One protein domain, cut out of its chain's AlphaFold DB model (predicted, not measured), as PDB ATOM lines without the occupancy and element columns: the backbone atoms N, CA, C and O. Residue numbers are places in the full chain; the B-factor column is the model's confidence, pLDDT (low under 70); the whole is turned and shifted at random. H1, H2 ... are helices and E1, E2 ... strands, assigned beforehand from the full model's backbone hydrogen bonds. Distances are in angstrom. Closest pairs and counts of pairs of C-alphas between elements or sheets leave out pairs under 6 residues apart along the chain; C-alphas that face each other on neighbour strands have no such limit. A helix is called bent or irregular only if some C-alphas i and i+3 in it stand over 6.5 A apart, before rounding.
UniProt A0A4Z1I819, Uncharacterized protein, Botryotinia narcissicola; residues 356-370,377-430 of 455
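This is residues 356 to 370 and 377 to 430 of the 455 residues of an uncharacterized protein of Botryotinia narcissicola (UniProt A0A4Z1I819). A very small two-stranded antiparallel ribbon, E1 and E2, has one longer helix, H3, beside it, and the five-residue helix H2 follows directly at the end of E1. The four-residue helix H1 lies near residues 400 to 404 of H3, and much of the rest is loop, with the end at Asp 430 and the link around Glu 416 at opposite ends of the longest axis. The printed part has 69 residues, with three named helices and two named strands in the order H1, E1, H2, H3, E2. Under half of the residues, 30 of 69, are in named elements, and the class is mostly helix. The whole is compact, with a radius of gyration of the C-alphas of 12.0 A and spans of 39 by 28 by 16 A.

H1, residues 357 to 360, and H3, residues 398 to 412, only just touch, with 3 pairs of C-alphas within 8 A; H3 does so with residues 400 to 404 alone. Their closest C-alphas are those of Ser 358 and Asn 404, 6.8 A apart. E1, residues 381 to 383, and E2, residues 422 to 424, are antiparallel neighbours at 158 degrees between their directions. C-alphas 381 and 424 face each other at 4.3 A; N 382 and O 423 are within hydrogen-bond range at 2.8 A, as are N 423 and O 382 at 2.9 A. Residues 381 to 382 of E1 also pair with residues 394 to 395, antiparallel. The closest C-alphas of E1 and H3, those of Cys 381 and Glu 398, are 6.5 A apart. H2, residues 384 to 388, is close to H3 but not clearly touching it, with the C-alphas of Cys 386 and Trp 412 closest at 7.5 A. H1 is apart from H2 and from E2. In H2 every O i to N i+4 pair is within hydrogen-bond range, in H3 9 of 11 are, and H1 is too short for such a pair.

H1 begins at C-alpha 357 (-6.984, 3.434, -45.298) and is 5.8 A long from first to last C-alpha. E1 is 6.8 A long and H2 6.2 A. H3 runs 17.5 A from C-alpha 398 to C-alpha 412 and is irregular: C-alphas 403 and 406 are 7.8 A apart. E2, 6.0 A long, ends at C-alpha 424 (-13.606, -9.524, -48.004).

The C-alphas farthest apart, those of Glu 416 and Asp 430, are 40.0 A apart. Residues 371 to 376 are cut out, and C-alphas 370 and 377 are 14.0 A apart across this cut, within the link from H1 to E1. Of the links printed whole, E1 to H2 is tight, H2 to H3 and H3 to E2 are short, and none is long. The mean pLDDT of the printed part is 80.0; it is under 70 at residues 363, 367 to 370, 377, 415 to 419 and 429 to 430.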
ATOM      1  N   CYS A 356      -5.530   2.066 -49.676       86.62
ATOM      2  CA  CYS A 356      -5.731   1.473 -48.363       86.62
ATOM      3  C   CYS A 356      -5.807   2.567 -47.292       86.62
ATOM      4  O   CYS A 356      -4.896   3.381 -47.164       86.62
ATOM      5  N   LEU A 357      -6.823   2.515 -46.428       87.56
ATOM      6  CA  LEU A 357      -6.984   3.434 -45.298       87.56
ATOM      7  C   LEU A 357      -5.743   3.467 -44.392       87.56
ATOM      8  O   LEU A 357      -5.397   4.513 -43.854       87.56
ATOM      9  N   SER A 358      -5.035   2.342 -44.252       84.94
ATOM     10  CA  SER A 358      -3.826   2.277 -43.423       84.94
ATOM     11  C   SER A 358      -2.646   3.071 -43.985       84.94
ATOM     12  O   SER A 358      -1.725   3.339 -43.224       84.94
ATOM     13  N   ALA A 359      -2.672   3.486 -45.259       82.56
ATOM     14  CA  ALA A 359      -1.675   4.396 -45.837       82.56
ATOM     15  C   ALA A 359      -1.729   5.798 -45.204       82.56
ATOM     16  O   ALA A 359      -0.736   6.522 -45.174       82.56
ATOM     17  N   HIS A 360      -2.865   6.167 -44.601       82.31
ATOM     18  CA  HIS A 360      -2.961   7.369 -43.775       82.31
ATOM     19  C   HIS A 360      -2.046   7.303 -42.533       82.31
ATOM     20  O   HIS A 360      -1.622   8.336 -42.007       82.31
ATOM     21  N   TRP A 361      -1.702   6.098 -42.061       83.94
ATOM     22  CA  TRP A 361      -0.776   5.889 -40.952       83.94
ATOM     23  C   TRP A 361       0.607   5.493 -41.481       83.94
ATOM     24  O   TRP A 361       0.786   4.507 -42.192       83.94
ATOM     25  N   LYS A 362       1.623   6.275 -41.116       74.25
ATOM     26  CA  LYS A 362       2.990   6.098 -41.616       74.25
ATOM     27  C   LYS A 362       3.555   4.702 -41.292       74.25
ATOM     28  O   LYS A 362       3.544   4.304 -40.130       74.25
ATOM     29  N   ASP A 363       4.108   4.019 -42.298       69.19
ATOM     30  CA  ASP A 363       4.744   2.685 -42.215       69.19
ATOM     31  C   ASP A 363       3.801   1.542 -41.753       69.19
ATOM     32  O   ASP A 363       4.244   0.481 -41.287       69.19
ATOM     33  N   CYS A 364       2.486   1.754 -41.869       74.88
ATOM     34  CA  CYS A 364       1.454   0.822 -41.408       74.88
ATOM     35  C   CYS A 364       0.748   0.064 -42.538       74.88
ATOM     36  O   CYS A 364       0.162  -0.992 -42.279       74.88
ATOM     37  N   CYS A 365       0.796   0.573 -43.771       81.00
ATOM     38  CA  CYS A 365       0.203  -0.084 -44.926       81.00
ATOM     39  C   CYS A 365       1.104  -1.212 -45.441       81.00
ATOM     40  O   CYS A 365       2.293  -1.003 -45.675       81.00
ATOM     41  N   LEU A 366       0.550  -2.413 -45.622       75.81
ATOM     42  CA  LEU A 366       1.328  -3.544 -46.130       75.81
ATOM     43  C   LEU A 366       1.631  -3.425 -47.630       75.81
ATOM     44  O   LEU A 366       2.698  -3.868 -48.033       75.81
ATOM     45  N   SER A 367       0.775  -2.770 -48.426       68.56
ATOM     46  CA  SER A 367       1.006  -2.595 -49.869       68.56
ATOM     47  C   SER A 367       2.159  -1.635 -50.192       68.56
ATOM     48  O   SER A 367       2.830  -1.814 -51.199       68.56
ATOM     49  N   GLU A 368       2.454  -0.656 -49.329       60.91
ATOM     50  CA  GLU A 368       3.613   0.245 -49.492       60.91
ATOM     51  C   GLU A 368       4.952  -0.423 -49.120       60.91
ATOM     52  O   GLU A 368       6.020   0.054 -49.506       60.91
ATOM     53  N   LEU A 369       4.913  -1.523 -48.359       52.06
ATOM     54  CA  LEU A 369       6.099  -2.245 -47.885       52.06
ATOM     55  C   LEU A 369       6.559  -3.350 -48.856       52.06
ATOM     56  O   LEU A 369       7.692  -3.820 -48.744       52.06
ATOM     57  N   SER A 370       5.709  -3.749 -49.805       49.44
ATOM     58  CA  SER A 370       5.937  -4.811 -50.792       49.44
ATOM     59  C   SER A 370       5.936  -4.235 -52.213       49.44
ATOM     60  O   SER A 370       4.935  -4.299 -52.915       49.44
ATOM     61  N   HIS A 377      -6.037  -7.423 -56.348       67.62
ATOM     62  CA  HIS A 377      -7.125  -6.899 -55.511       67.62
ATOM     63  C   HIS A 377      -7.837  -7.997 -54.703       67.62
ATOM     64  O   HIS A 377      -8.652  -7.694 -53.827       67.62
ATOM     65  N   ASP A 378      -7.562  -9.274 -54.986       72.38
ATOM     66  CA  ASP A 378      -8.166 -10.389 -54.262       72.38
ATOM     67  C   ASP A 378      -7.719 -10.382 -52.793       72.38
ATOM     68  O   ASP A 378      -6.529 -10.348 -52.478       72.38
ATOM     69  N   GLY A 379      -8.684 -10.385 -51.871       75.94
ATOM     70  CA  GLY A 379      -8.408 -10.298 -50.435       75.94
ATOM     71  C   GLY A 379      -8.384  -8.881 -49.847       75.94
ATOM     72  O   GLY A 379      -8.229  -8.751 -48.627       75.94
ATOM     73  N   MET A 380      -8.610  -7.829 -50.649       87.38
ATOM     74  CA  MET A 380      -8.939  -6.501 -50.110       87.38
ATOM     75  C   MET A 380     -10.221  -6.571 -49.273       87.38
ATOM     76  O   MET A 380     -11.094  -7.407 -49.506       87.38
ATOM     77  N   CYS A 381     -10.361  -5.715 -48.261       89.00
ATOM     78  CA  CYS A 381     -11.481  -5.835 -47.331       89.00
ATOM     79  C   CYS A 381     -12.011  -4.499 -46.807       89.00
ATOM     80  O   CYS A 381     -11.274  -3.530 -46.643       89.00
ATOM     81  N   LEU A 382     -13.315  -4.466 -46.527       90.31
ATOM     82  CA  LEU A 382     -14.006  -3.345 -45.894       90.31
ATOM     83  C   LEU A 382     -14.300  -3.662 -44.429       90.31
ATOM     84  O   LEU A 382     -14.760  -4.759 -44.093       90.31
ATOM     85  N   CYS A 383     -14.123  -2.673 -43.552       90.38
ATOM     86  CA  CYS A 383     -14.615  -2.782 -42.183       90.38
ATOM     87  C   CYS A 383     -16.152  -2.774 -42.161       90.38
ATOM     88  O   CYS A 383     -16.790  -1.790 -42.548       90.38
ATOM     89  N   LYS A 384     -16.770  -3.842 -41.637       88.06
ATOM     90  CA  LYS A 384     -18.239  -3.961 -41.563       88.06
ATOM     91  C   LYS A 384     -18.891  -2.899 -40.677       88.06
ATOM     92  O   LYS A 384     -20.025  -2.508 -40.934       88.06
ATOM     93  N   VAL A 385     -18.183  -2.415 -39.660       87.81
ATOM     94  CA  VAL A 385     -18.677  -1.374 -38.741       87.81
ATOM     95  C   VAL A 385     -18.783  -0.025 -39.461       87.81
ATOM     96  O   VAL A 385     -19.809   0.654 -39.365       87.81
ATOM     97  N   CYS A 386     -17.763   0.326 -40.249       87.94
ATOM     98  CA  CYS A 386     -17.770   1.528 -41.082       87.94
ATOM     99  C   CYS A 386     -18.807   1.428 -42.209       87.94
ATOM    100  O   CYS A 386     -19.565   2.372 -42.415       87.94
ATOM    101  N   MET A 387     -18.925   0.255 -42.842       86.19
ATOM    102  CA  MET A 387     -19.929  -0.031 -43.874       86.19
ATOM    103  C   MET A 387     -21.365   0.212 -43.377       86.19
ATOM    104  O   MET A 387     -22.133   0.904 -44.037       86.19
ATOM    105  N   VAL A 388     -21.729  -0.286 -42.186       84.25
ATOM    106  CA  VAL A 388     -23.056  -0.038 -41.575       84.25
ATOM    107  C   VAL A 388     -23.289   1.449 -41.302       84.25
ATOM    108  O   VAL A 388     -24.416   1.930 -41.387       84.25
ATOM    109  N   SER A 389     -22.217   2.177 -40.996       81.94
ATOM    110  CA  SER A 389     -22.250   3.620 -40.758       81.94
ATOM    111  C   SER A 389     -22.187   4.441 -42.052       81.94
ATOM    112  O   SER A 389     -22.153   5.665 -41.974       81.94
ATOM    113  N   GLY A 390     -22.152   3.792 -43.222       82.44
ATOM    114  CA  GLY A 390     -22.097   4.439 -44.531       82.44
ATOM    115  C   GLY A 390     -20.731   5.007 -44.924       82.44
ATOM    116  O   GLY A 390     -20.688   5.841 -45.816       82.44
ATOM    117  N   HIS A 391     -19.632   4.579 -44.292       85.31
ATOM    118  CA  HIS A 391     -18.279   5.070 -44.588       85.31
ATOM    119  C   HIS A 391     -17.407   3.992 -45.248       85.31
ATOM    120  O   HIS A 391     -17.365   2.841 -44.793       85.31
ATOM    121  N   LYS A 392     -16.649   4.379 -46.280       87.56
ATOM    122  CA  LYS A 392     -15.646   3.538 -46.945       87.56
ATOM    123  C   LYS A 392     -14.381   3.435 -46.081       87.56
ATOM    124  O   LYS A 392     -13.639   4.397 -45.930       87.56
ATOM    125  N   ALA A 393     -14.122   2.250 -45.531       89.81
ATOM    126  CA  ALA A 393     -12.890   1.925 -44.806       89.81
ATOM    127  C   ALA A 393     -12.236   0.681 -45.423       89.81
ATOM    128  O   ALA A 393     -12.486  -0.442 -44.975       89.81
ATOM    129  N   LEU A 394     -11.464   0.901 -46.491       89.75
ATOM    130  CA  LEU A 394     -10.849  -0.134 -47.325       89.75
ATOM    131  C   LEU A 394      -9.432  -0.476 -46.848       89.75
ATOM    132  O   LEU A 394      -8.623   0.406 -46.573       89.75
ATOM    133  N   PHE A 395      -9.108  -1.761 -46.784       89.50
ATOM    134  CA  PHE A 395      -7.793  -2.272 -46.408       89.50
ATOM    135  C   PHE A 395      -7.253  -3.185 -47.505       89.50
ATOM    136  O   PHE A 395      -8.004  -3.982 -48.066       89.50
ATOM    137  N   CYS A 396      -5.950  -3.089 -47.793       85.94
ATOM    138  CA  CYS A 396      -5.317  -3.861 -48.866       85.94
ATOM    139  C   CYS A 396      -5.292  -5.374 -48.594       85.94
ATOM    140  O   CYS A 396      -5.154  -6.154 -49.523       85.94
ATOM    141  N   SER A 397      -5.420  -5.797 -47.333       86.62
ATOM    142  CA  SER A 397      -5.517  -7.206 -46.948       86.62
ATOM    143  C   SER A 397      -6.101  -7.360 -45.543       86.62
ATOM    144  O   SER A 397      -6.072  -6.420 -44.739       86.62
ATOM    145  N   GLU A 398      -6.580  -8.563 -45.216       87.06
ATOM    146  CA  GLU A 398      -7.000  -8.928 -43.854       87.06
ATOM    147  C   GLU A 398      -5.863  -8.729 -42.834       87.06
ATOM    148  O   GLU A 398      -6.090  -8.219 -41.739       87.06
ATOM    149  N   GLU A 399      -4.616  -9.035 -43.209       86.00
ATOM    150  CA  GLU A 399      -3.446  -8.816 -42.349       86.00
ATOM    151  C   GLU A 399      -3.197  -7.322 -42.081       86.00
ATOM    152  O   GLU A 399      -2.909  -6.927 -40.946       86.00
ATOM    153  N   CYS A 400      -3.360  -6.474 -43.104       86.44
ATOM    154  CA  CYS A 400      -3.226  -5.024 -42.971       86.44
ATOM    155  C   CYS A 400      -4.302  -4.459 -42.037       86.44
ATOM    156  O   CYS A 400      -4.008  -3.623 -41.180       86.44
ATOM    157  N   TYR A 401      -5.534  -4.959 -42.146       87.00
ATOM    158  CA  TYR A 401      -6.603  -4.613 -41.220       87.00
ATOM    159  C   TYR A 401      -6.296  -5.062 -39.788       87.00
ATOM    160  O   TYR A 401      -6.368  -4.248 -38.873       87.00
ATOM    161  N   GLU A 402      -5.907  -6.321 -39.566       86.56
ATOM    162  CA  GLU A 402      -5.658  -6.844 -38.216       86.56
ATOM    163  C   GLU A 402      -4.500  -6.123 -37.513       86.56
ATOM    164  O   GLU A 402      -4.593  -5.813 -36.321       86.56
ATOM    165  N   ARG A 403      -3.429  -5.791 -38.251       86.31
ATOM    166  CA  ARG A 403      -2.294  -5.018 -37.723       86.31
ATOM    167  C   ARG A 403      -2.711  -3.613 -37.283       86.31
ATOM    168  O   ARG A 403      -2.205  -3.121 -36.273       86.31
ATOM    169  N   ASN A 404      -3.635  -2.991 -38.012       87.31
ATOM    170  CA  ASN A 404      -4.035  -1.599 -37.806       87.31
ATOM    171  C   ASN A 404      -5.386  -1.427 -37.096       87.31
ATOM    172  O   ASN A 404      -5.799  -0.303 -36.815       87.31
ATOM    173  N   TYR A 405      -6.056  -2.525 -36.738       87.12
ATOM    174  CA  TYR A 405      -7.419  -2.513 -36.211       87.12
ATOM    175  C   TYR A 405      -7.586  -1.614 -34.986       87.12
ATOM    176  O   TYR A 405      -8.541  -0.849 -34.905       87.12
ATOM    177  N   ASN A 406      -6.662  -1.685 -34.025       85.69
ATOM    178  CA  ASN A 406      -6.781  -0.906 -32.790       85.69
ATOM    179  C   ASN A 406      -6.718   0.605 -33.061       85.69
ATOM    180  O   ASN A 406      -7.392   1.374 -32.383       85.69
ATOM    181  N   GLN A 407      -5.918   1.022 -34.047       86.75
ATOM    182  CA  GLN A 407      -5.798   2.424 -34.433       86.75
ATOM    183  C   GLN A 407      -7.006   2.874 -35.259       86.75
ATOM    184  O   GLN A 407      -7.605   3.901 -34.952       86.75
ATOM    185  N   HIS A 408      -7.435   2.052 -36.218       88.44
ATOM    186  CA  HIS A 408      -8.672   2.258 -36.967       88.44
ATOM    187  C   HIS A 408      -9.884   2.434 -36.047       88.44
ATOM    188  O   HIS A 408     -10.613   3.415 -36.163       88.44
ATOM    189  N   ALA A 409     -10.073   1.510 -35.103       86.69
ATOM    190  CA  ALA A 409     -11.197   1.530 -34.182       86.69
ATOM    191  C   ALA A 409     -11.176   2.769 -33.275       86.69
ATOM    192  O   ALA A 409     -12.225   3.352 -33.032       86.69
ATOM    193  N   ALA A 410      -9.998   3.205 -32.814       84.56
ATOM    194  CA  ALA A 410      -9.872   4.404 -31.986       84.56
ATOM    195  C   ALA A 410     -10.225   5.703 -32.735       84.56
ATOM    196  O   ALA A 410     -10.702   6.651 -32.114       84.56
ATOM    197  N   GLU A 411      -9.973   5.759 -34.044       85.19
ATOM    198  CA  GLU A 411     -10.201   6.954 -34.863       85.19
ATOM    199  C   GLU A 411     -11.595   6.979 -35.519       85.19
ATOM    200  O   GLU A 411     -12.178   8.053 -35.660       85.19
ATOM    201  N   TRP A 412     -12.146   5.817 -35.890       81.75
ATOM    202  CA  TRP A 412     -13.317   5.719 -36.775       81.75
ATOM    203  C   TRP A 412     -14.514   4.969 -36.176       81.75
ATOM    204  O   TRP A 412     -15.620   5.086 -36.703       81.75
ATOM    205  N   HIS A 413     -14.348   4.211 -35.084       85.50
ATOM    206  CA  HIS A 413     -15.477   3.554 -34.417       85.50
ATOM    207  C   HIS A 413     -15.974   4.396 -33.240       85.50
ATOM    208  O   HIS A 413     -15.229   4.731 -32.324       85.50
ATOM    209  N   THR A 414     -17.270   4.697 -33.224       70.25
ATOM    210  CA  THR A 414     -17.919   5.410 -32.110       70.25
ATOM    211  C   THR A 414     -18.343   4.488 -30.960       70.25
ATOM    212  O   THR A 414     -18.744   4.979 -29.909       70.25
ATOM    213  N   ASP A 415     -18.305   3.166 -31.161       67.44
ATOM    214  CA  ASP A 415     -18.709   2.148 -30.184       67.44
ATOM    215  C   ASP A 415     -17.482   1.392 -29.647       67.44
ATOM    216  O   ASP A 415     -16.771   0.726 -30.402       67.44
ATOM    217  N   GLU A 416     -17.261   1.457 -28.329       58.06
ATOM    218  CA  GLU A 416     -16.168   0.767 -27.627       58.06
ATOM    219  C   GLU A 416     -16.272  -0.775 -27.700       58.06
ATOM    220  O   GLU A 416     -15.300  -1.466 -27.399       58.06
ATOM    221  N   ASN A 417     -17.419  -1.329 -28.124       56.75
ATOM    222  CA  ASN A 417     -17.654  -2.773 -28.275       56.75
ATOM    223  C   ASN A 417     -17.722  -3.256 -29.734       56.75
ATOM    224  O   ASN A 417     -18.162  -4.385 -29.986       56.75
ATOM    225  N   ALA A 418     -17.311  -2.433 -30.703       66.19
ATOM    226  CA  ALA A 418     -17.302  -2.805 -32.114       66.19
ATOM    227  C   ALA A 418     -16.532  -4.124 -32.334       66.19
ATOM    228  O   ALA A 418     -15.347  -4.226 -32.031       66.19
ATOM    229  N   GLN A 419     -17.196  -5.161 -32.854       69.94
ATOM    230  CA  GLN A 419     -16.552  -6.453 -33.109       69.94
ATOM    231  C   GLN A 419     -15.659  -6.388 -34.355       69.94
ATOM    232  O   GLN A 419     -16.050  -5.825 -35.382       69.94
ATOM    233  N   ARG A 420     -14.480  -7.023 -34.291       77.19
ATOM    234  CA  ARG A 420     -13.605  -7.241 -35.455       77.19
ATOM    235  C   ARG A 420     -14.369  -8.010 -36.527       77.19
ATOM    236  O   ARG A 420     -14.665  -9.189 -36.349       77.19
ATOM    237  N   SER A 421     -14.735  -7.331 -37.609       83.50
ATOM    238  CA  SER A 421     -15.496  -7.942 -38.694       83.50
ATOM    239  C   SER A 421     -15.185  -7.278 -40.032       83.50
ATOM    240  O   SER A 421     -15.230  -6.053 -40.167       83.50
ATOM    241  N   LEU A 422     -14.876  -8.117 -41.021       88.44
ATOM    242  CA  LEU A 422     -14.516  -7.718 -42.376       88.44
ATOM    243  C   LEU A 422     -15.519  -8.255 -43.393       88.44
ATOM    244  O   LEU A 422     -16.070  -9.351 -43.233       88.44
ATOM    245  N   GLU A 423     -15.750  -7.477 -44.441       89.00
ATOM    246  CA  GLU A 423     -16.255  -7.967 -45.717       89.00
ATOM    247  C   GLU A 423     -15.066  -8.061 -46.672       89.00
ATOM    248  O   GLU A 423     -14.421  -7.053 -46.947       89.00
ATOM    249  N   ILE A 424     -14.755  -9.269 -47.132       87.81
ATOM    250  CA  ILE A 424     -13.606  -9.524 -48.004       87.81
ATOM    251  C   ILE A 424     -14.092  -9.506 -49.450       87.81
ATOM    252  O   ILE A 424     -15.070 -10.180 -49.784       87.81
ATOM    253  N   PHE A 425     -13.407  -8.739 -50.289       87.12
ATOM    254  CA  PHE A 425     -13.583  -8.770 -51.726       87.12
ATOM    255  C   PHE A 425     -12.967 -10.053 -52.282       87.12
ATOM    256  O   PHE A 425     -11.840 -10.417 -51.942       87.12
ATOM    257  N   ARG A 426     -13.738 -10.744 -53.117       82.56
ATOM    258  CA  ARG A 426     -13.285 -11.899 -53.883       82.56
ATOM    259  C   ARG A 426     -13.633 -11.660 -55.329       82.56
ATOM    260  O   ARG A 426     -14.786 -11.334 -55.626       82.56
ATOM    261  N   ILE A 427     -12.652 -11.844 -56.200       76.62
ATOM    262  CA  ILE A 427     -12.888 -11.785 -57.638       76.62
ATOM    263  C   ILE A 427     -13.841 -12.944 -57.995       76.62
ATOM    264  O   ILE A 427     -13.594 -14.074 -57.569       76.62
ATOM    265  N   PRO A 428     -14.964 -12.693 -58.693       70.75
ATOM    266  CA  PRO A 428     -15.879 -13.755 -59.104       70.75
ATOM    267  C   PRO A 428     -15.181 -14.808 -59.979       70.75
ATOM    268  O   PRO A 428     -14.385 -14.452 -60.842       70.75
ATOM    269  N   ASP A 429     -15.526 -16.090 -59.813       57.50
ATOM    270  CA  ASP A 429     -14.928 -17.203 -60.582       57.50
ATOM    271  C   ASP A 429     -15.165 -17.091 -62.108       57.50
ATOM    272  O   ASP A 429     -14.425 -17.679 -62.896       57.50
ATOM    273  N   ASP A 430     -16.170 -16.310 -62.525       55.16
ATOM    274  CA  ASP A 430     -16.544 -16.062 -63.925       55.16
ATOM    275  C   ASP A 430     -15.906 -14.774 -64.503       55.16
ATOM    276  O   ASP A 430     -16.321 -14.285 -65.555       55.16
TER     277      ASP A 430